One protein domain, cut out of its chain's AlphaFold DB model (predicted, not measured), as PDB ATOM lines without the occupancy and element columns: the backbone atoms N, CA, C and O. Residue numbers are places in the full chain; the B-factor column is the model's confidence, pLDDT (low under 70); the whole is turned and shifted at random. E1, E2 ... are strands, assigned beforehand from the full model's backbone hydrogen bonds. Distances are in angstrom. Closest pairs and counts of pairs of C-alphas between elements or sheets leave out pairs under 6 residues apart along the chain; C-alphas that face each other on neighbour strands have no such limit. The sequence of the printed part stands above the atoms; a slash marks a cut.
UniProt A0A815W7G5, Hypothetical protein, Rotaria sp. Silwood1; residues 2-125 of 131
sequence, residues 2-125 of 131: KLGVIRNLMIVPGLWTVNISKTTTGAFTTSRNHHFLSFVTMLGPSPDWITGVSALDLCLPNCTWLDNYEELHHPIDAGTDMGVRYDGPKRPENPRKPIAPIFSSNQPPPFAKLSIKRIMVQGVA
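Overview. This is residues 2 to 125 of the 131 residues of the protein "Hypothetical protein" of Rotaria sp. Silwood1 (UniProt A0A815W7G5). Little regular structure: two strand hairpins, E1 with E2 and E3 with E4, form a small loose core, with long loops round it. Unnamed residues 2 to 35 fold back near residue 20; residues 74 to 111 loop out, tied to E2 by a short pairing at residues 76 to 77. The printed part has 124 residues, 28 in four named strands, E1 to E4 in order, two antiparallel sheets, all strand, no named helix. It is loose, radius of gyration of the C-alphas 17.2 A, spans 54 by 36 by 29 A.

Along the chain. E1, residues 36 to 42, begins at C-alpha 36 (-57.424, -45.637, 3.799) and is 20.8 A long. E2, residues 49 to 57, is 24.2 A, E3, residues 68 to 73, 16.0 A, and E4, residues 112 to 117, 16.4 A, ending at C-alpha 117 (-52.587, -57.876, 9.964).

Arrangement. Hairpin E1 and E2 is antiparallel, 173 degrees, with N 41 and O 51 at 2.9 A. Hairpin E3 and E4 is antiparallel, 168 degrees, with N 73 and O 112 at 2.8 A. The closest C-alphas of E2 and E3, Thr 51 and His 73, are 6.6 A apart. E1 and E4 are apart.

Size, cuts and confidence. The farthest C-alphas, Pro 89 and Val 124, are 54.6 A apart. The printed part has no cut; the E3 to E4 link is long. pLDDT is under 70 at residues 2 to 4, 18 to 20, 104 to 107 and 124 to 125.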
ATOM      1  N   LYS A   2     -63.668 -30.260  11.877       47.56
ATOM      2  CA  LYS A   2     -62.807 -30.526  10.714       47.56
ATOM      3  C   LYS A   2     -61.743 -31.543  11.152       47.56
ATOM      4  O   LYS A   2     -60.721 -31.160  11.709       47.56
ATOM      5  N   LEU A   3     -62.047 -32.835  11.041       56.28
ATOM      6  CA  LEU A   3     -61.074 -33.895  11.302       56.28
ATOM      7  C   LEU A   3     -59.878 -33.648  10.376       56.28
ATOM      8  O   LEU A   3     -60.065 -33.437   9.178       56.28
ATOM      9  N   GLY A   4     -58.664 -33.605  10.933       66.81
ATOM     10  CA  GLY A   4     -57.448 -33.530  10.124       66.81
ATOM     11  C   GLY A   4     -57.437 -34.675   9.111       66.81
ATOM     12  O   GLY A   4     -57.927 -35.757   9.412       66.81
ATOM     13  N   VAL A   5     -56.917 -34.441   7.906       84.31
ATOM     14  CA  VAL A   5     -56.970 -35.412   6.791       84.31
ATOM     15  C   VAL A   5     -56.201 -36.706   7.108       84.31
ATOM     16  O   VAL A   5     -56.507 -37.761   6.564       84.31
ATOM     17  N   ILE A   6     -55.231 -36.647   8.026       89.94
ATOM     18  CA  ILE A   6     -54.322 -37.746   8.361       89.94
ATOM     19  C   ILE A   6     -54.489 -38.116   9.835       89.94
ATOM     20  O   ILE A   6     -54.452 -37.244  10.703       89.94
ATOM     21  N   ARG A   7     -54.630 -39.417  10.116       91.69
ATOM     22  CA  ARG A   7     -54.697 -39.948  11.487       91.69
ATOM     23  C   ARG A   7     -53.354 -40.440  12.023       91.69
ATOM     24  O   ARG A   7     -53.076 -40.258  13.201       91.69
ATOM     25  N   ASN A   8     -52.537 -41.073  11.185       93.75
ATOM     26  CA  ASN A   8     -51.243 -41.616  11.589       93.75
ATOM     27  C   ASN A   8     -50.182 -41.156  10.600       93.75
ATOM     28  O   ASN A   8     -50.422 -41.157   9.393       93.75
ATOM     29  N   LEU A   9     -49.003 -40.842  11.123       93.81
ATOM     30  CA  LEU A   9     -47.771 -40.771  10.357       93.81
ATOM     31  C   LEU A   9     -46.898 -41.934  10.819       93.81
ATOM     32  O   LEU A   9     -46.534 -42.007  11.991       93.81
ATOM     33  N   MET A  10     -46.597 -42.854   9.910       92.62
ATOM     34  CA  MET A  10     -45.767 -44.015  10.193       92.62
ATOM     35  C   MET A  10     -44.446 -43.885   9.448       92.62
ATOM     36  O   MET A  10     -44.428 -43.706   8.234       92.62
ATOM     37  N   ILE A  11     -43.347 -44.017  10.183       93.88
ATOM     38  CA  ILE A  11     -42.001 -44.129   9.633       93.88
ATOM     39  C   ILE A  11     -41.412 -45.400  10.220       93.88
ATOM     40  O   ILE A  11     -41.379 -45.573  11.438       93.88
ATOM     41  N   VAL A  12     -40.990 -46.304   9.347       92.25
ATOM     42  CA  VAL A  12     -40.468 -47.615   9.728       92.25
ATOM     43  C   VAL A  12     -38.997 -47.690   9.302       92.25
ATOM     44  O   VAL A  12     -38.660 -47.160   8.241       92.25
ATOM     45  N   PRO A  13     -38.099 -48.307  10.097       90.56
ATOM     46  CA  PRO A  13     -36.695 -48.435   9.723       90.56
ATOM     47  C   PRO A  13     -36.508 -49.120   8.365       90.56
ATOM     48  O   PRO A  13     -37.094 -50.174   8.106       90.56
ATOM     49  N   GLY A  14     -35.661 -48.530   7.521       87.12
ATOM     50  CA  GLY A  14     -35.276 -49.105   6.234       87.12
ATOM     51  C   GLY A  14     -34.438 -50.377   6.386       87.12
ATOM     52  O   GLY A  14     -33.712 -50.560   7.367       87.12
ATOM     53  N   LEU A  15     -34.523 -51.251   5.386       87.94
ATOM     54  CA  LEU A  15     -33.803 -52.521   5.336       87.94
ATOM     55  C   LEU A  15     -32.448 -52.333   4.638       87.94
ATOM     56  O   LEU A  15     -32.323 -52.528   3.433       87.94
ATOM     57  N   TRP A  16     -31.428 -51.928   5.394       80.88
ATOM     58  CA  TRP A  16     -30.081 -51.678   4.866       80.88
ATOM     59  C   TRP A  16     -29.139 -52.880   5.063       80.88
ATOM     60  O   TRP A  16     -29.239 -53.603   6.057       80.88
ATOM     61  N   THR A  17     -28.207 -53.058   4.116       75.88
ATOM     62  CA  THR A  17     -27.051 -53.980   4.165       75.88
ATOM     63  C   THR A  17     -27.396 -55.429   4.553       75.88
ATOM     64  O   THR A  17     -27.882 -56.196   3.728       75.88
ATOM     65  N   VAL A  18     -27.154 -55.817   5.807       62.97
ATOM     66  CA  VAL A  18     -27.311 -57.178   6.353       62.97
ATOM     67  C   VAL A  18     -28.757 -57.539   6.709       62.97
ATOM     68  O   VAL A  18     -29.039 -58.675   7.084       62.97
ATOM     69  N   ASN A  19     -29.684 -56.582   6.614       68.81
ATOM     70  CA  ASN A  19     -31.089 -56.769   6.971       68.81
ATOM     71  C   ASN A  19     -32.019 -56.860   5.752       68.81
ATOM     72  O   ASN A  19     -33.229 -56.875   5.938       68.81
ATOM     73  N   ILE A  20     -31.496 -56.933   4.523       69.38
ATOM     74  CA  ILE A  20     -32.317 -56.831   3.304       69.38
ATOM     75  C   ILE A  20     -33.342 -57.967   3.141       69.38
ATOM     76  O   ILE A  20     -34.371 -57.780   2.504       69.38
ATOM     77  N   SER A  21     -33.095 -59.130   3.753       74.31
ATOM     78  CA  SER A  21     -34.021 -60.270   3.772       74.31
ATOM     79  C   SER A  21     -34.967 -60.284   4.978       74.31
ATOM     80  O   SER A  21     -35.780 -61.199   5.109       74.31
ATOM     81  N   LYS A  22     -34.854 -59.311   5.889       85.50
ATOM     82  CA  LYS A  22     -35.704 -59.227   7.081       85.50
ATOM     83  C   LYS A  22     -36.975 -58.444   6.789       85.50
ATOM     84  O   LYS A  22     -37.034 -57.618   5.887       85.50
ATOM     85  N   THR A  23     -37.979 -58.658   7.628       89.56
ATOM     86  CA  THR A  23     -39.193 -57.844   7.641       89.56
ATOM     87  C   THR A  23     -38.988 -56.624   8.528       89.56
ATOM     88  O   THR A  23     -38.443 -56.733   9.627       89.56
ATOM     89  N   THR A  24     -39.468 -55.473   8.069       92.31
ATOM     90  CA  THR A  24     -39.623 -54.279   8.899       92.31
ATOM     91  C   THR A  24     -41.110 -54.031   9.134       92.31
ATOM     92  O   THR A  24     -41.916 -54.221   8.223       92.31
ATOM     93  N   THR A  25     -41.490 -53.654  10.354       93.88
ATOM     94  CA  THR A  25     -42.899 -53.596  10.769       93.88
ATOM     95  C   THR A  25     -43.177 -52.309  11.529       93.88
ATOM     96  O   THR A  25     -42.383 -51.888  12.368       93.88
ATOM     97  N   GLY A  26     -44.342 -51.718  11.279       93.69
ATOM     98  CA  GLY A  26     -44.924 -50.662  12.100       93.69
ATOM     99  C   GLY A  26     -46.373 -50.991  12.456       93.69
ATOM    100  O   GLY A  26     -47.002 -51.831  11.817       93.69
ATOM    101  N   ALA A  27     -46.915 -50.309  13.465       94.81
ATOM    102  CA  ALA A  27     -48.329 -50.384  13.826       94.81
ATOM    103  C   ALA A  27     -49.007 -49.015  13.671       94.81
ATOM    104  O   ALA A  27     -48.428 -47.982  14.002       94.81
ATOM    105  N   PHE A  28     -50.235 -49.009  13.160       94.75
ATOM    106  CA  PHE A  28     -51.073 -47.817  13.037       94.75
ATOM    107  C   PHE A  28     -52.492 -48.129  13.506       94.75
ATOM    108  O   PHE A  28     -52.889 -49.289  13.622       94.75
ATOM    109  N   THR A  29     -53.270 -47.081  13.760       94.25
ATOM    110  CA  THR A  29     -54.692 -47.204  14.104       94.25
ATOM    111  C   THR A  29     -55.566 -46.730  12.951       94.25
ATOM    112  O   THR A  29     -55.174 -45.854  12.196       94.25
ATOM    113  N   THR A  30     -56.772 -47.259  12.798       92.81
ATOM    114  CA  THR A  30     -57.705 -46.802  11.757       92.81
ATOM    115  C   THR A  30     -59.085 -46.522  12.348       92.81
ATOM    116  O   THR A  30     -59.399 -46.938  13.467       92.81
ATOM    117  N   SER A  31     -59.879 -45.704  11.662       90.62
ATOM    118  CA  SER A  31     -61.277 -45.392  12.004       90.62
ATOM    119  C   SER A  31     -62.089 -45.259  10.743       90.62
ATOM    120  O   SER A  31     -61.543 -45.003   9.677       90.62
ATOM    121  N   ARG A  32     -63.413 -45.290  10.893       87.88
ATOM    122  CA  ARG A  32     -64.360 -45.029   9.808       87.88
ATOM    123  C   ARG A  32     -64.075 -43.742   9.021       87.88
ATOM    124  O   ARG A  32     -64.293 -43.723   7.826       87.88
ATOM    125  N   ASN A  33     -63.542 -42.700   9.660       89.56
ATOM    126  CA  ASN A  33     -63.220 -41.435   8.980       89.56
ATOM    127  C   ASN A  33     -61.818 -41.411   8.336       89.56
ATOM    128  O   ASN A  33     -61.510 -40.495   7.584       89.56
ATOM    129  N   HIS A  34     -60.965 -42.392   8.643       93.38
ATOM    130  CA  HIS A  34     -59.564 -42.478   8.206       93.38
ATOM    131  C   HIS A  34     -59.220 -43.931   7.895       93.38
ATOM    132  O   HIS A  34     -58.373 -44.526   8.558       93.38
ATOM    133  N   HIS A  35     -59.958 -44.517   6.956       93.81
ATOM    134  CA  HIS A  35     -59.929 -45.953   6.685       93.81
ATOM    135  C   HIS A  35     -58.987 -46.363   5.548       93.81
ATOM    136  O   HIS A  35     -58.764 -47.554   5.351       93.81
ATOM    137  N   PHE A  36     -58.402 -45.391   4.848       96.38
ATOM    138  CA  PHE A  36     -57.424 -45.637   3.799       96.38
ATOM    139  C   PHE A  36     -55.994 -45.650   4.337       96.38
ATOM    140  O   PHE A  36     -55.612 -44.794   5.139       96.38
ATOM    141  N   LEU A  37     -55.190 -46.588   3.841       96.06
ATOM    142  CA  LEU A  37     -53.748 -46.645   4.050       96.06
ATOM    143  C   LEU A  37     -53.018 -46.334   2.741       96.06
ATOM    144  O   LEU A  37     -53.300 -46.934   1.705       96.06
ATOM    145  N   SER A  38     -52.024 -45.454   2.822       96.12
ATOM    146  CA  SER A  38     -51.003 -45.299   1.787       96.12
ATOM    147  C   SER A  38     -49.625 -45.398   2.427       96.12
ATOM    148  O   SER A  38     -49.411 -44.866   3.517       96.12
ATOM    149  N   PHE A  39     -48.681 -46.034   1.743       95.12
ATOM    150  CA  PHE A  39     -47.267 -45.977   2.101       95.12
ATOM    151  C   PHE A  39     -46.414 -46.035   0.842       95.12
ATOM    152  O   PHE A  39     -46.860 -46.483  -0.213       95.12
ATOM    153  N   VAL A  40     -45.169 -45.601   0.978       95.81
ATOM    154  CA  VAL A  40     -44.169 -45.658  -0.080       95.81
ATOM    155  C   VAL A  40     -42.813 -45.959   0.543       95.81
ATOM    156  O   VAL A  40     -42.526 -45.529   1.659       95.81
ATOM    157  N   THR A  41     -41.981 -46.697  -0.177       94.50
ATOM    158  CA  THR A  41     -40.578 -46.924   0.165       94.50
ATOM    159  C   THR A  41     -39.718 -46.859  -1.089       94.50
ATOM    160  O   THR A  41     -40.159 -47.234  -2.175       94.50
ATOM    161  N   MET A  42     -38.490 -46.374  -0.935       93.88
ATOM    162  CA  MET A  42     -37.502 -46.303  -2.009       93.88
ATOM    163  C   MET A  42     -36.738 -47.625  -2.110       93.88
ATOM    164  O   MET A  42     -36.381 -48.223  -1.093       93.88
ATOM    165  N   LEU A  43     -36.424 -48.042  -3.333       91.75
ATOM    166  CA  LEU A  43     -35.501 -49.137  -3.594       91.75
ATOM    167  C   LEU A  43     -34.089 -48.560  -3.702       91.75
ATOM    168  O   LEU A  43     -33.687 -48.094  -4.758       91.75
ATOM    169  N   GLY A  44     -33.353 -48.510  -2.593       89.38
ATOM    170  CA  GLY A  44     -32.023 -47.897  -2.549       89.38
ATOM    171  C   GLY A  44     -30.878 -48.885  -2.819       89.38
ATOM    172  O   GLY A  44     -30.906 -49.980  -2.257       89.38
ATOM    173  N   PRO A  45     -29.831 -48.497  -3.573       93.06
ATOM    174  CA  PRO A  45     -29.728 -47.269  -4.371       93.06
ATOM    175  C   PRO A  45     -30.549 -47.387  -5.664       93.06
ATOM    176  O   PRO A  45     -30.562 -48.453  -6.248       93.06
ATOM    177  N   SER A  46     -31.209 -46.332  -6.134       94.56
ATOM    178  CA  SER A  46     -31.828 -46.280  -7.471       94.56
ATOM    179  C   SER A  46     -31.936 -44.830  -7.947       94.56
ATOM    180  O   SER A  46     -31.735 -43.926  -7.126       94.56
ATOM    181  N   PRO A  47     -32.231 -44.585  -9.239       96.38
ATOM    182  CA  PRO A  47     -32.512 -43.241  -9.740       96.38
ATOM    183  C   PRO A  47     -33.664 -42.605  -8.951       96.38
ATOM    184  O   PRO A  47     -33.475 -41.592  -8.276       96.38
ATOM    185  N   ASP A  48     -34.828 -43.257  -8.975       96.62
ATOM    186  CA  ASP A  48     -36.050 -42.824  -8.298       96.62
ATOM    187  C   ASP A  48     -37.101 -43.949  -8.182       96.62
ATOM    188  O   ASP A  48     -38.311 -43.711  -8.166       96.62
ATOM    189  N   TRP A  49     -36.645 -45.199  -8.089       95.06
ATOM    190  CA  TRP A  49     -37.536 -46.352  -8.050       95.06
ATOM    191  C   TRP A  49     -38.131 -46.533  -6.658       95.06
ATOM    192  O   TRP A  49     -37.428 -46.579  -5.641       95.06
ATOM    193  N   ILE A  50     -39.449 -46.677  -6.617       95.75
ATOM    194  CA  ILE A  50     -40.223 -46.833  -5.390       95.75
ATOM    195  C   ILE A  50     -41.103 -48.078  -5.467       95.75
ATOM    196  O   ILE A  50     -41.247 -48.727  -6.501       95.75
ATOM    197  N   THR A  51     -41.711 -48.425  -4.344       94.44
ATOM    198  CA  THR A  51     -42.881 -49.295  -4.306       94.44
ATOM    199  C   THR A  51     -43.759 -48.903  -3.124       94.44
ATOM    200  O   THR A  51     -43.315 -48.185  -2.223       94.44
ATOM    201  N   GLY A  52     -45.013 -49.335  -3.125       94.19
ATOM    202  CA  GLY A  52     -45.955 -48.966  -2.083       94.19
ATOM    203  C   GLY A  52     -47.398 -49.252  -2.452       94.19
ATOM    204  O   GLY A  52     -47.687 -49.859  -3.481       94.19
ATOM    205  N   VAL A  53     -48.294 -48.768  -1.603       95.56
ATOM    206  CA  VAL A  53     -49.742 -48.862  -1.774       95.56
ATOM    207  C   VAL A  53     -50.326 -47.461  -1.706       95.56
ATOM    208  O   VAL A  53     -49.906 -46.644  -0.884       95.56
ATOM    209  N   SER A  54     -51.319 -47.195  -2.548       95.38
ATOM    210  CA  SER A  54     -52.069 -45.944  -2.543       95.38
ATOM    211  C   SER A  54     -53.538 -46.217  -2.246       95.38
ATOM    212  O   SER A  54     -54.182 -46.961  -2.978       95.38
ATOM    213  N   ALA A  55     -54.064 -45.570  -1.205       95.81
ATOM    214  CA  ALA A  55     -55.479 -45.569  -0.839       95.81
ATOM    215  C   ALA A  55     -56.100 -46.972  -0.681       95.81
ATOM    216  O   ALA A  55     -57.218 -47.218  -1.129       95.81
ATOM    217  N   LEU A  56     -55.399 -47.889  -0.008       97.00
ATOM    218  CA  LEU A  56     -55.954 -49.195   0.346       97.00
ATOM    219  C   LEU A  56     -57.046 -49.039   1.396       97.00
ATOM    220  O   LEU A  56     -56.779 -48.585   2.509       97.00
ATOM    221  N   ASP A  57     -58.264 -49.436   1.038       95.88
ATOM    222  CA  ASP A  57     -59.411 -49.418   1.936       95.88
ATOM    223  C   ASP A  57     -59.327 -50.563   2.952       95.88
ATOM    224  O   ASP A  57     -59.365 -51.742   2.601       95.88
ATOM    225  N   LEU A  58     -59.218 -50.213   4.232       95.56
ATOM    226  CA  LEU A  58     -59.212 -51.180   5.328       95.56
ATOM    227  C   LEU A  58     -60.615 -51.426   5.901       95.56
ATOM    228  O   LEU A  58     -60.785 -52.346   6.706       95.56
ATOM    229  N   CYS A  59     -61.607 -50.611   5.531       93.44
ATOM    230  CA  CYS A  59     -62.991 -50.739   5.971       93.44
ATOM    231  C   CYS A  59     -63.781 -51.596   4.978       93.44
ATOM    232  O   CYS A  59     -63.918 -51.269   3.803       93.44
ATOM    233  N   LEU A  60     -64.362 -52.694   5.457       91.00
ATOM    234  CA  LEU A  60     -65.132 -53.599   4.613       91.00
ATOM    235  C   LEU A  60     -66.608 -53.165   4.519       91.00
ATOM    236  O   LEU A  60     -67.156 -52.602   5.473       91.00
ATOM    237  N   PRO A  61     -67.310 -53.479   3.409       86.25
ATOM    238  CA  PRO A  61     -68.725 -53.131   3.235       86.25
ATOM    239  C   PRO A  61     -69.651 -53.686   4.327       86.25
ATOM    240  O   PRO A  61     -70.679 -53.088   4.634       86.25
ATOM    241  N   ASN A  62     -69.269 -54.804   4.946       85.69
ATOM    242  CA  ASN A  62     -69.999 -55.452   6.035       85.69
ATOM    243  C   ASN A  62     -69.738 -54.814   7.419       85.69
ATOM    244  O   ASN A  62     -70.001 -55.452   8.434       85.69
ATOM    245  N   CYS A  63     -69.210 -53.584   7.473       83.88
ATOM    246  CA  CYS A  63     -68.882 -52.871   8.716       83.88
ATOM    247  C   CYS A  63     -67.865 -53.564   9.621       83.88
ATOM    248  O   CYS A  63     -67.863 -53.381  10.842       83.88
ATOM    249  N   THR A  64     -66.979 -54.340   9.016       88.06
ATOM    250  CA  THR A  64     -65.824 -54.901   9.703       88.06
ATOM    251  C   THR A  64     -64.544 -54.294   9.144       88.06
ATOM    252  O   THR A  64     -64.554 -53.537   8.174       88.06
ATOM    253  N   TRP A  65     -63.429 -54.604   9.788       92.69
ATOM    254  CA  TRP A  65     -62.106 -54.228   9.308       92.69
ATOM    255  C   TRP A  65     -61.496 -55.387   8.527       92.69
ATOM    256  O   TRP A  65     -61.791 -56.549   8.815       92.69
ATOM    257  N   LEU A  66     -60.615 -55.088   7.581       94.88
ATOM    258  CA  LEU A  66     -59.777 -56.097   6.948       94.88
ATOM    259  C   LEU A  66     -58.979 -56.852   8.027       94.88
ATOM    260  O   LEU A  66     -58.396 -56.227   8.913       94.88
ATOM    261  N   ASP A  67     -59.013 -58.188   8.005       95.06
ATOM    262  CA  ASP A  67     -58.304 -59.009   8.999       95.06
ATOM    263  C   ASP A  67     -56.843 -59.229   8.604       95.06
ATOM    264  O   ASP A  67     -55.936 -58.970   9.394       95.06
ATOM    265  N   ASN A  68     -56.625 -59.646   7.353       96.69
ATOM    266  CA  ASN A  68     -55.311 -59.844   6.758       96.69
ATOM    267  C   ASN A  68     -55.313 -59.333   5.313       96.69
ATOM    268  O   ASN A  68     -56.312 -59.464   4.604       96.69
ATOM    269  N   TYR A  69     -54.180 -58.792   4.887       96.69
ATOM    270  CA  TYR A  69     -53.889 -58.395   3.515       96.69
ATOM    271  C   TYR A  69     -52.476 -58.836   3.179       96.69
ATOM    272  O   TYR A  69     -51.566 -58.578   3.969       96.69
ATOM    273  N   GLU A  70     -52.288 -59.456   2.022       96.69
ATOM    274  CA  GLU A  70     -50.962 -59.690   1.467       96.69
ATOM    275  C   GLU A  70     -50.933 -59.240   0.011       96.69
ATOM    276  O   GLU A  70     -51.824 -59.584  -0.763       96.69
ATOM    277  N   GLU A  71     -49.899 -58.491  -0.359       94.75
ATOM    278  CA  GLU A  71     -49.671 -58.063  -1.736       94.75
ATOM    279  C   GLU A  71     -48.197 -58.228  -2.097       94.75
ATOM    280  O   GLU A  71     -47.287 -57.902  -1.323       94.75
ATOM    281  N   LEU A  72     -47.975 -58.767  -3.292       93.75
ATOM    282  CA  LEU A  72     -46.664 -58.844  -3.907       93.75
ATOM    283  C   LEU A  72     -46.388 -57.533  -4.638       93.75
ATOM    284  O   LEU A  72     -47.114 -57.147  -5.547       93.75
ATOM    285  N   HIS A  73     -45.326 -56.856  -4.228       92.00
ATOM    286  CA  HIS A  73     -44.980 -55.536  -4.716       92.00
ATOM    287  C   HIS A  73     -43.916 -55.583  -5.803       92.00
ATOM    288  O   HIS A  73     -42.911 -56.303  -5.712       92.00
ATOM    289  N   HIS A  74     -44.124 -54.726  -6.797       91.44
ATOM    290  CA  HIS A  74     -43.211 -54.508  -7.906       91.44
ATOM    291  C   HIS A  74     -42.651 -53.076  -7.866       91.44
ATOM    292  O   HIS A  74     -43.327 -52.156  -7.390       91.44
ATOM    293  N   PRO A  75     -41.412 -52.882  -8.342       92.12
ATOM    294  CA  PRO A  75     -40.841 -51.562  -8.574       92.12
ATOM    295  C   PRO A  75     -41.669 -50.710  -9.549       92.12
ATOM    296  O   PRO A  75     -42.088 -51.187 -10.608       92.12
ATOM    297  N   ILE A  76     -41.847 -49.437  -9.206       93.50
ATOM    298  CA  ILE A  76     -42.423 -48.396 -10.063       93.50
ATOM    299  C   ILE A  76     -41.464 -47.204 -10.132       93.50
ATOM    300  O   ILE A  76     -40.764 -46.895  -9.167       93.50
ATOM    301  N   ASP A  77     -41.427 -46.559 -11.287       95.38
ATOM    302  CA  ASP A  77     -40.651 -45.365 -11.586       95.38
ATOM    303  C   ASP A  77     -41.424 -44.132 -11.111       95.38
ATOM    304  O   ASP A  77     -42.623 -44.012 -11.386       95.38
ATOM    305  N   ALA A  78     -40.769 -43.233 -10.375       97.38
ATOM    306  CA  ALA A  78     -41.409 -42.016  -9.883       97.38
ATOM    307  C   ALA A  78     -41.493 -40.898 -10.942       97.38
ATOM    308  O   ALA A  78     -42.208 -39.916 -10.720       97.38
ATOM    309  N   GLY A  79     -40.795 -41.032 -12.077       96.81
ATOM    310  CA  GLY A  79     -40.830 -40.100 -13.202       96.81
ATOM    311  C   GLY A  79     -40.018 -38.822 -12.983       96.81
ATOM    312  O   GLY A  79     -40.383 -37.756 -13.490       96.81
ATOM    313  N   THR A  80     -38.949 -38.897 -12.193       97.56
ATOM    314  CA  THR A  80     -38.115 -37.765 -11.761       97.56
ATOM    315  C   THR A  80     -36.637 -37.882 -12.142       97.56
ATOM    316  O   THR A  80     -35.966 -36.847 -12.201       97.56
ATOM    317  N   ASP A  81     -36.132 -39.081 -12.445       97.19
ATOM    318  CA  ASP A  81     -34.759 -39.330 -12.898       97.19
ATOM    319  C   ASP A  81     -34.730 -40.340 -14.066       97.19
ATOM    320  O   ASP A  81     -35.302 -41.417 -13.999       97.19
ATOM    321  N   MET A  82     -34.037 -39.996 -15.152       95.19
ATOM    322  CA  MET A  82     -33.843 -40.811 -16.362       95.19
ATOM    323  C   MET A  82     -32.746 -41.883 -16.215       95.19
ATOM    324  O   MET A  82     -32.285 -42.463 -17.207       95.19
ATOM    325  N   GLY A  83     -32.216 -42.092 -15.012       94.00
ATOM    326  CA  GLY A  83     -31.248 -43.136 -14.726       94.00
ATOM    327  C   GLY A  83     -31.806 -44.527 -15.042       94.00
ATOM    328  O   GLY A  83     -32.967 -44.829 -14.809       94.00
ATOM    329  N   VAL A  84     -30.953 -45.409 -15.565       90.75
ATOM    330  CA  VAL A  84     -31.333 -46.793 -15.929       90.75
ATOM    331  C   VAL A  84     -30.609 -47.851 -15.092       90.75
ATOM    332  O   VAL A  84     -30.726 -49.044 -15.351       90.75
ATOM    333  N   ARG A  85     -29.806 -47.425 -14.108       91.50
ATOM    334  CA  ARG A  85     -28.997 -48.302 -13.248       91.50
ATOM    335  C   ARG A  85     -29.146 -47.884 -11.790       91.50
ATOM    336  O   ARG A  85     -29.204 -46.686 -11.520       91.50
ATOM    337  N   TYR A  86     -29.112 -48.859 -10.882       91.19
ATOM    338  CA  TYR A  86     -29.227 -48.655  -9.433       91.19
ATOM    339  C   TYR A  86     -28.215 -47.623  -8.888       91.19
ATOM    340  O   TYR A  86     -28.569 -46.744  -8.112       91.19
ATOM    341  N   ASP A  87     -26.962 -47.690  -9.336       93.25
ATOM    342  CA  ASP A  87     -25.839 -46.848  -8.900       93.25
ATOM    343  C   ASP A  87     -25.406 -45.822  -9.968       93.25
ATOM    344  O   ASP A  87     -24.262 -45.361 -10.006       93.25
ATOM    345  N   GLY A  88     -26.311 -45.486 -10.891       93.31
ATOM    346  CA  GLY A  88     -26.045 -44.522 -11.953       93.31
ATOM    347  C   GLY A  88     -25.876 -43.081 -11.445       93.31
ATOM    348  O   GLY A  88     -26.341 -42.732 -10.360       93.31
ATOM    349  N   PRO A  89     -25.242 -42.200 -12.242       95.38
ATOM    350  CA  PRO A  89     -25.279 -40.770 -11.964       95.38
ATOM    351  C   PRO A  89     -26.715 -40.245 -12.090       95.38
ATOM    352  O   PRO A  89     -27.456 -40.705 -12.960       95.38
ATOM    353  N   LYS A  90     -27.072 -39.242 -11.281       93.88
ATOM    354  CA  LYS A  90     -28.382 -38.578 -11.356       93.88
ATOM    355  C   LYS A  90     -28.599 -37.931 -12.721       93.88
ATOM    356  O   LYS A  90     -27.714 -37.228 -13.220       93.88
ATOM    357  N   ARG A  91     -29.779 -38.128 -13.304       96.44
ATOM    358  CA  ARG A  91     -30.189 -37.568 -14.597       96.44
ATOM    359  C   ARG A  91     -31.612 -37.019 -14.484       96.44
ATOM    360  O   ARG A  91     -32.548 -37.718 -14.841       96.44
ATOM    361  N   PRO A  92     -31.802 -35.775 -14.020       96.94
ATOM    362  CA  PRO A  92     -33.137 -35.230 -13.773       96.94
ATOM    363  C   PRO A  92     -34.061 -35.324 -14.998       96.94
ATOM    364  O   PRO A  92     -33.693 -34.866 -16.079       96.94
ATOM    365  N   GLU A  93     -35.260 -35.877 -14.820       96.56
ATOM    366  CA  GLU A  93     -36.317 -35.928 -15.837       96.56
ATOM    367  C   GLU A  93     -37.051 -34.575 -15.902       96.56
ATOM    368  O   GLU A  93     -37.567 -34.078 -14.894       96.56
ATOM    369  N   ASN A  94     -37.089 -33.960 -17.089       96.06
ATOM    370  CA  ASN A  94     -37.772 -32.687 -17.319       96.06
ATOM    371  C   ASN A  94     -38.411 -32.646 -18.725       96.06
ATOM    372  O   ASN A  94     -37.668 -32.635 -19.711       96.06
ATOM    373  N   PRO A  95     -39.752 -32.571 -18.842       96.12
ATOM    374  CA  PRO A  95     -40.734 -32.497 -17.753       96.12
ATOM    375  C   PRO A  95     -40.859 -33.819 -16.986       96.12
ATOM    376  O   PRO A  95     -40.645 -34.883 -17.554       96.12
ATOM    377  N   ARG A  96     -41.253 -33.752 -15.707       96.75
ATOM    378  CA  ARG A  96     -41.528 -34.955 -14.901       96.75
ATOM    379  C   ARG A  96     -42.590 -35.824 -15.570       96.75
ATOM    380  O   ARG A  96     -43.577 -35.303 -16.097       96.75
ATOM    381  N   LYS A  97     -42.412 -37.138 -15.492       96.31
ATOM    382  CA  LYS A  97     -43.353 -38.127 -16.026       96.31
ATOM    383  C   LYS A  97     -44.317 -38.616 -14.936       96.31
ATOM    384  O   LYS A  97     -44.005 -38.511 -13.751       96.31
ATOM    385  N   PRO A  98     -45.506 -39.125 -15.304       96.56
ATOM    386  CA  PRO A  98     -46.365 -39.844 -14.369       96.56
ATOM    387  C   PRO A  98     -45.671 -41.093 -13.816       96.56
ATOM    388  O   PRO A  98     -44.847 -41.697 -14.501       96.56
ATOM    389  N   ILE A  99     -46.067 -41.508 -12.612       95.69
ATOM    390  CA  ILE A  99     -45.603 -42.755 -11.992       95.69
ATOM    391  C   ILE A  99     -46.007 -43.940 -12.878       95.69
ATOM    392  O   ILE A  99     -47.180 -44.057 -13.246       95.69
ATOM    393  N   ALA A 100     -45.060 -44.823 -13.202       93.25
ATOM    394  CA  ALA A 100     -45.291 -45.949 -14.108       93.25
ATOM    395  C   ALA A 100     -44.501 -47.207 -13.696       93.25
ATOM    396  O   ALA A 100     -43.449 -47.096 -13.074       93.25
ATOM    397  N   PRO A 101     -44.960 -48.424 -14.037       90.69
ATOM    398  CA  PRO A 101     -44.163 -49.638 -13.853       90.69
ATOM    399  C   PRO A 101     -42.848 -49.595 -14.650       90.69
ATOM    400  O   PRO A 101     -42.829 -49.116 -15.781       90.69
ATOM    401  N   ILE A 102     -41.764 -50.150 -14.093       86.25
ATOM    402  CA  ILE A 102     -40.428 -50.147 -14.739       86.25
ATOM    403  C   ILE A 102     -40.268 -51.282 -15.773       86.25
ATOM    404  O   ILE A 102     -39.349 -51.280 -16.591       86.25
ATOM    405  N   PHE A 103     -41.145 -52.284 -15.762       76.38
ATOM    406  CA  PHE A 103     -40.942 -53.529 -16.503       76.38
ATOM    407  C   PHE A 103     -41.670 -53.550 -17.847       76.38
ATOM    408  O   PHE A 103     -42.820 -53.138 -17.952       76.38
ATOM    409  N   SER A 104     -41.007 -54.108 -18.865       63.19
ATOM    410  CA  SER A 104     -41.575 -54.323 -20.202       63.19
ATOM    411  C   SER A 104     -42.400 -55.608 -20.325       63.19
ATOM    412  O   SER A 104     -43.051 -55.817 -21.347       63.19
ATOM    413  N   SER A 105     -42.330 -56.507 -19.335       63.25
ATOM    414  CA  SER A 105     -43.132 -57.731 -19.301       63.25
ATOM    415  C   SER A 105     -44.410 -57.511 -18.500       63.25
ATOM    416  O   SER A 105     -44.434 -56.748 -17.536       63.25
ATOM    417  N   ASN A 106     -45.467 -58.240 -18.861       64.12
ATOM    418  CA  ASN A 106     -46.746 -58.146 -18.161       64.12
ATOM    419  C   ASN A 106     -46.666 -58.592 -16.685       64.12
ATOM    420  O   ASN A 106     -47.563 -58.241 -15.924       64.12
ATOM    421  N   GLN A 107     -45.637 -59.356 -16.276       66.00
ATOM    422  CA  GLN A 107     -45.466 -59.869 -14.905       66.00
ATOM    423  C   GLN A 107     -43.978 -60.085 -14.541       66.00
ATOM    424  O   GLN A 107     -43.444 -61.182 -14.721       66.00
ATOM    425  N   PRO A 108     -43.270 -59.060 -14.050       75.81
ATOM    426  CA  PRO A 108     -41.943 -59.223 -13.448       75.81
ATOM    427  C   PRO A 108     -42.018 -60.007 -12.124       75.81
ATOM    428  O   PRO A 108     -43.067 -60.008 -11.479       75.81
ATOM    429  N   PRO A 109     -40.928 -60.651 -11.663       82.19
ATOM    430  CA  PRO A 109     -40.914 -61.259 -10.337       82.19
ATOM    431  C   PRO A 109     -41.140 -60.191  -9.250       82.19
ATOM    432  O   PRO A 109     -40.707 -59.042  -9.405       82.19
ATOM    433  N   PRO A 110     -41.828 -60.537  -8.150       88.75
ATOM    434  CA  PRO A 110     -42.051 -59.607  -7.055       88.75
ATOM    435  C   PRO A 110     -40.750 -59.332  -6.301       88.75
ATOM    436  O   PRO A 110     -39.925 -60.226  -6.113       88.75
ATOM    437  N   PHE A 111     -40.580 -58.090  -5.854       86.50
ATOM    438  CA  PHE A 111     -39.388 -57.663  -5.115       86.50
ATOM    439  C   PHE A 111     -39.615 -57.648  -3.601       86.50
ATOM    440  O   PHE A 111     -38.702 -57.920  -2.826       86.50
ATOM    441  N   ALA A 112     -40.836 -57.339  -3.170       90.06
ATOM    442  CA  ALA A 112     -41.202 -57.276  -1.765       90.06
ATOM    443  C   ALA A 112     -42.590 -57.878  -1.548       90.06
ATOM    444  O   ALA A 112     -43.411 -57.926  -2.463       90.06
ATOM    445  N   LYS A 113     -42.860 -58.304  -0.315       93.00
ATOM    446  CA  LYS A 113     -44.203 -58.669   0.128       93.00
ATOM    447  C   LYS A 113     -44.636 -57.713   1.227       93.00
ATOM    448  O   LYS A 113     -43.928 -57.560   2.221       93.00
ATOM    449  N   LEU A 114     -45.799 -57.099   1.053       94.25
ATOM    450  CA  LEU A 114     -46.487 -56.390   2.120       94.25
ATOM    451  C   LEU A 114     -47.452 -57.356   2.798       94.25
ATOM    452  O   LEU A 114     -48.244 -58.001   2.119       94.25
ATOM    453  N   SER A 115     -47.424 -57.392   4.128       96.06
ATOM    454  CA  SER A 115     -48.432 -58.078   4.935       96.06
ATOM    455  C   SER A 115     -49.018 -57.091   5.944       96.06
ATOM    456  O   SER A 115     -48.283 -56.509   6.743       96.06
ATOM    457  N   ILE A 116     -50.338 -56.910   5.934       96.25
ATOM    458  CA  ILE A 116     -51.068 -56.124   6.937       96.25
ATOM    459  C   ILE A 116     -51.929 -57.091   7.730       96.25
ATOM    460  O   ILE A 116     -52.704 -57.852   7.155       96.25
ATOM    461  N   LYS A 117     -51.805 -57.044   9.056       97.19
ATOM    462  CA  LYS A 117     -52.587 -57.876   9.964       97.19
ATOM    463  C   LYS A 117     -53.250 -57.019  11.023       97.19
ATOM    464  O   LYS A 117     -52.600 -56.208  11.684       97.19
ATOM    465  N   ARG A 118     -54.546 -57.232  11.216       95.44
ATOM    466  CA  ARG A 118     -55.297 -56.605  12.294       95.44
ATOM    467  C   ARG A 118     -54.884 -57.215  13.628       95.44
ATOM    468  O   ARG A 118     -54.995 -58.418  13.838       95.44
ATOM    469  N   ILE A 119     -54.426 -56.362  14.539       95.19
ATOM    470  CA  ILE A 119     -54.013 -56.778  15.885       95.19
ATOM    471  C   ILE A 119     -55.222 -56.813  16.821       95.19
ATOM    472  O   ILE A 119     -55.441 -57.793  17.524       95.19
ATOM    473  N   MET A 120     -56.017 -55.742  16.830       92.00
ATOM    474  CA  MET A 120     -57.173 -55.599  17.711       92.00
ATOM    475  C   MET A 120     -58.199 -54.627  17.126       92.00
ATOM    476  O   MET A 120     -57.868 -53.791  16.285       92.00
ATOM    477  N   VAL A 121     -59.437 -54.715  17.612       90.62
ATOM    478  CA  VAL A 121     -60.496 -53.731  17.361       90.62
ATOM    479  C   VAL A 121     -60.905 -53.139  18.702       90.62
ATOM    480  O   VAL A 121     -61.161 -53.873  19.653       90.62
ATOM    481  N   GLN A 122     -60.943 -51.812  18.782       86.25
ATOM    482  CA  GLN A 122     -61.442 -51.088  19.949       86.25
ATOM    483  C   GLN A 122     -62.801 -50.466  19.615       86.25
ATOM    484  O   GLN A 122     -62.955 -49.858  18.556       86.25
ATOM    485  N   GLY A 123     -63.761 -50.586  20.534       77.69
ATOM    486  CA  GLY A 123     -65.113 -50.040  20.386       77.69
ATOM    487  C   GLY A 123     -66.166 -51.077  19.985       77.69
ATOM    488  O   GLY A 123     -65.883 -52.267  19.856       77.69
ATOM    489  N   VAL A 124     -67.407 -50.612  19.837       69.38
ATOM    490  CA  VAL A 124     -68.571 -51.454  19.521       69.38
ATOM    491  C   VAL A 124     -68.658 -51.670  18.009       69.38
ATOM    492  O   VAL A 124     -68.457 -50.733  17.234       69.38
ATOM    493  N   ALA A 125     -68.958 -52.902  17.587       67.44
ATOM    494  CA  ALA A 125     -69.227 -53.224  16.185       67.44
ATOM    495  C   ALA A 125     -70.414 -52.400  15.652       67.44
ATOM    496  O   ALA A 125     -71.333 -52.066  16.402       67.44
TER     497      ALA A 125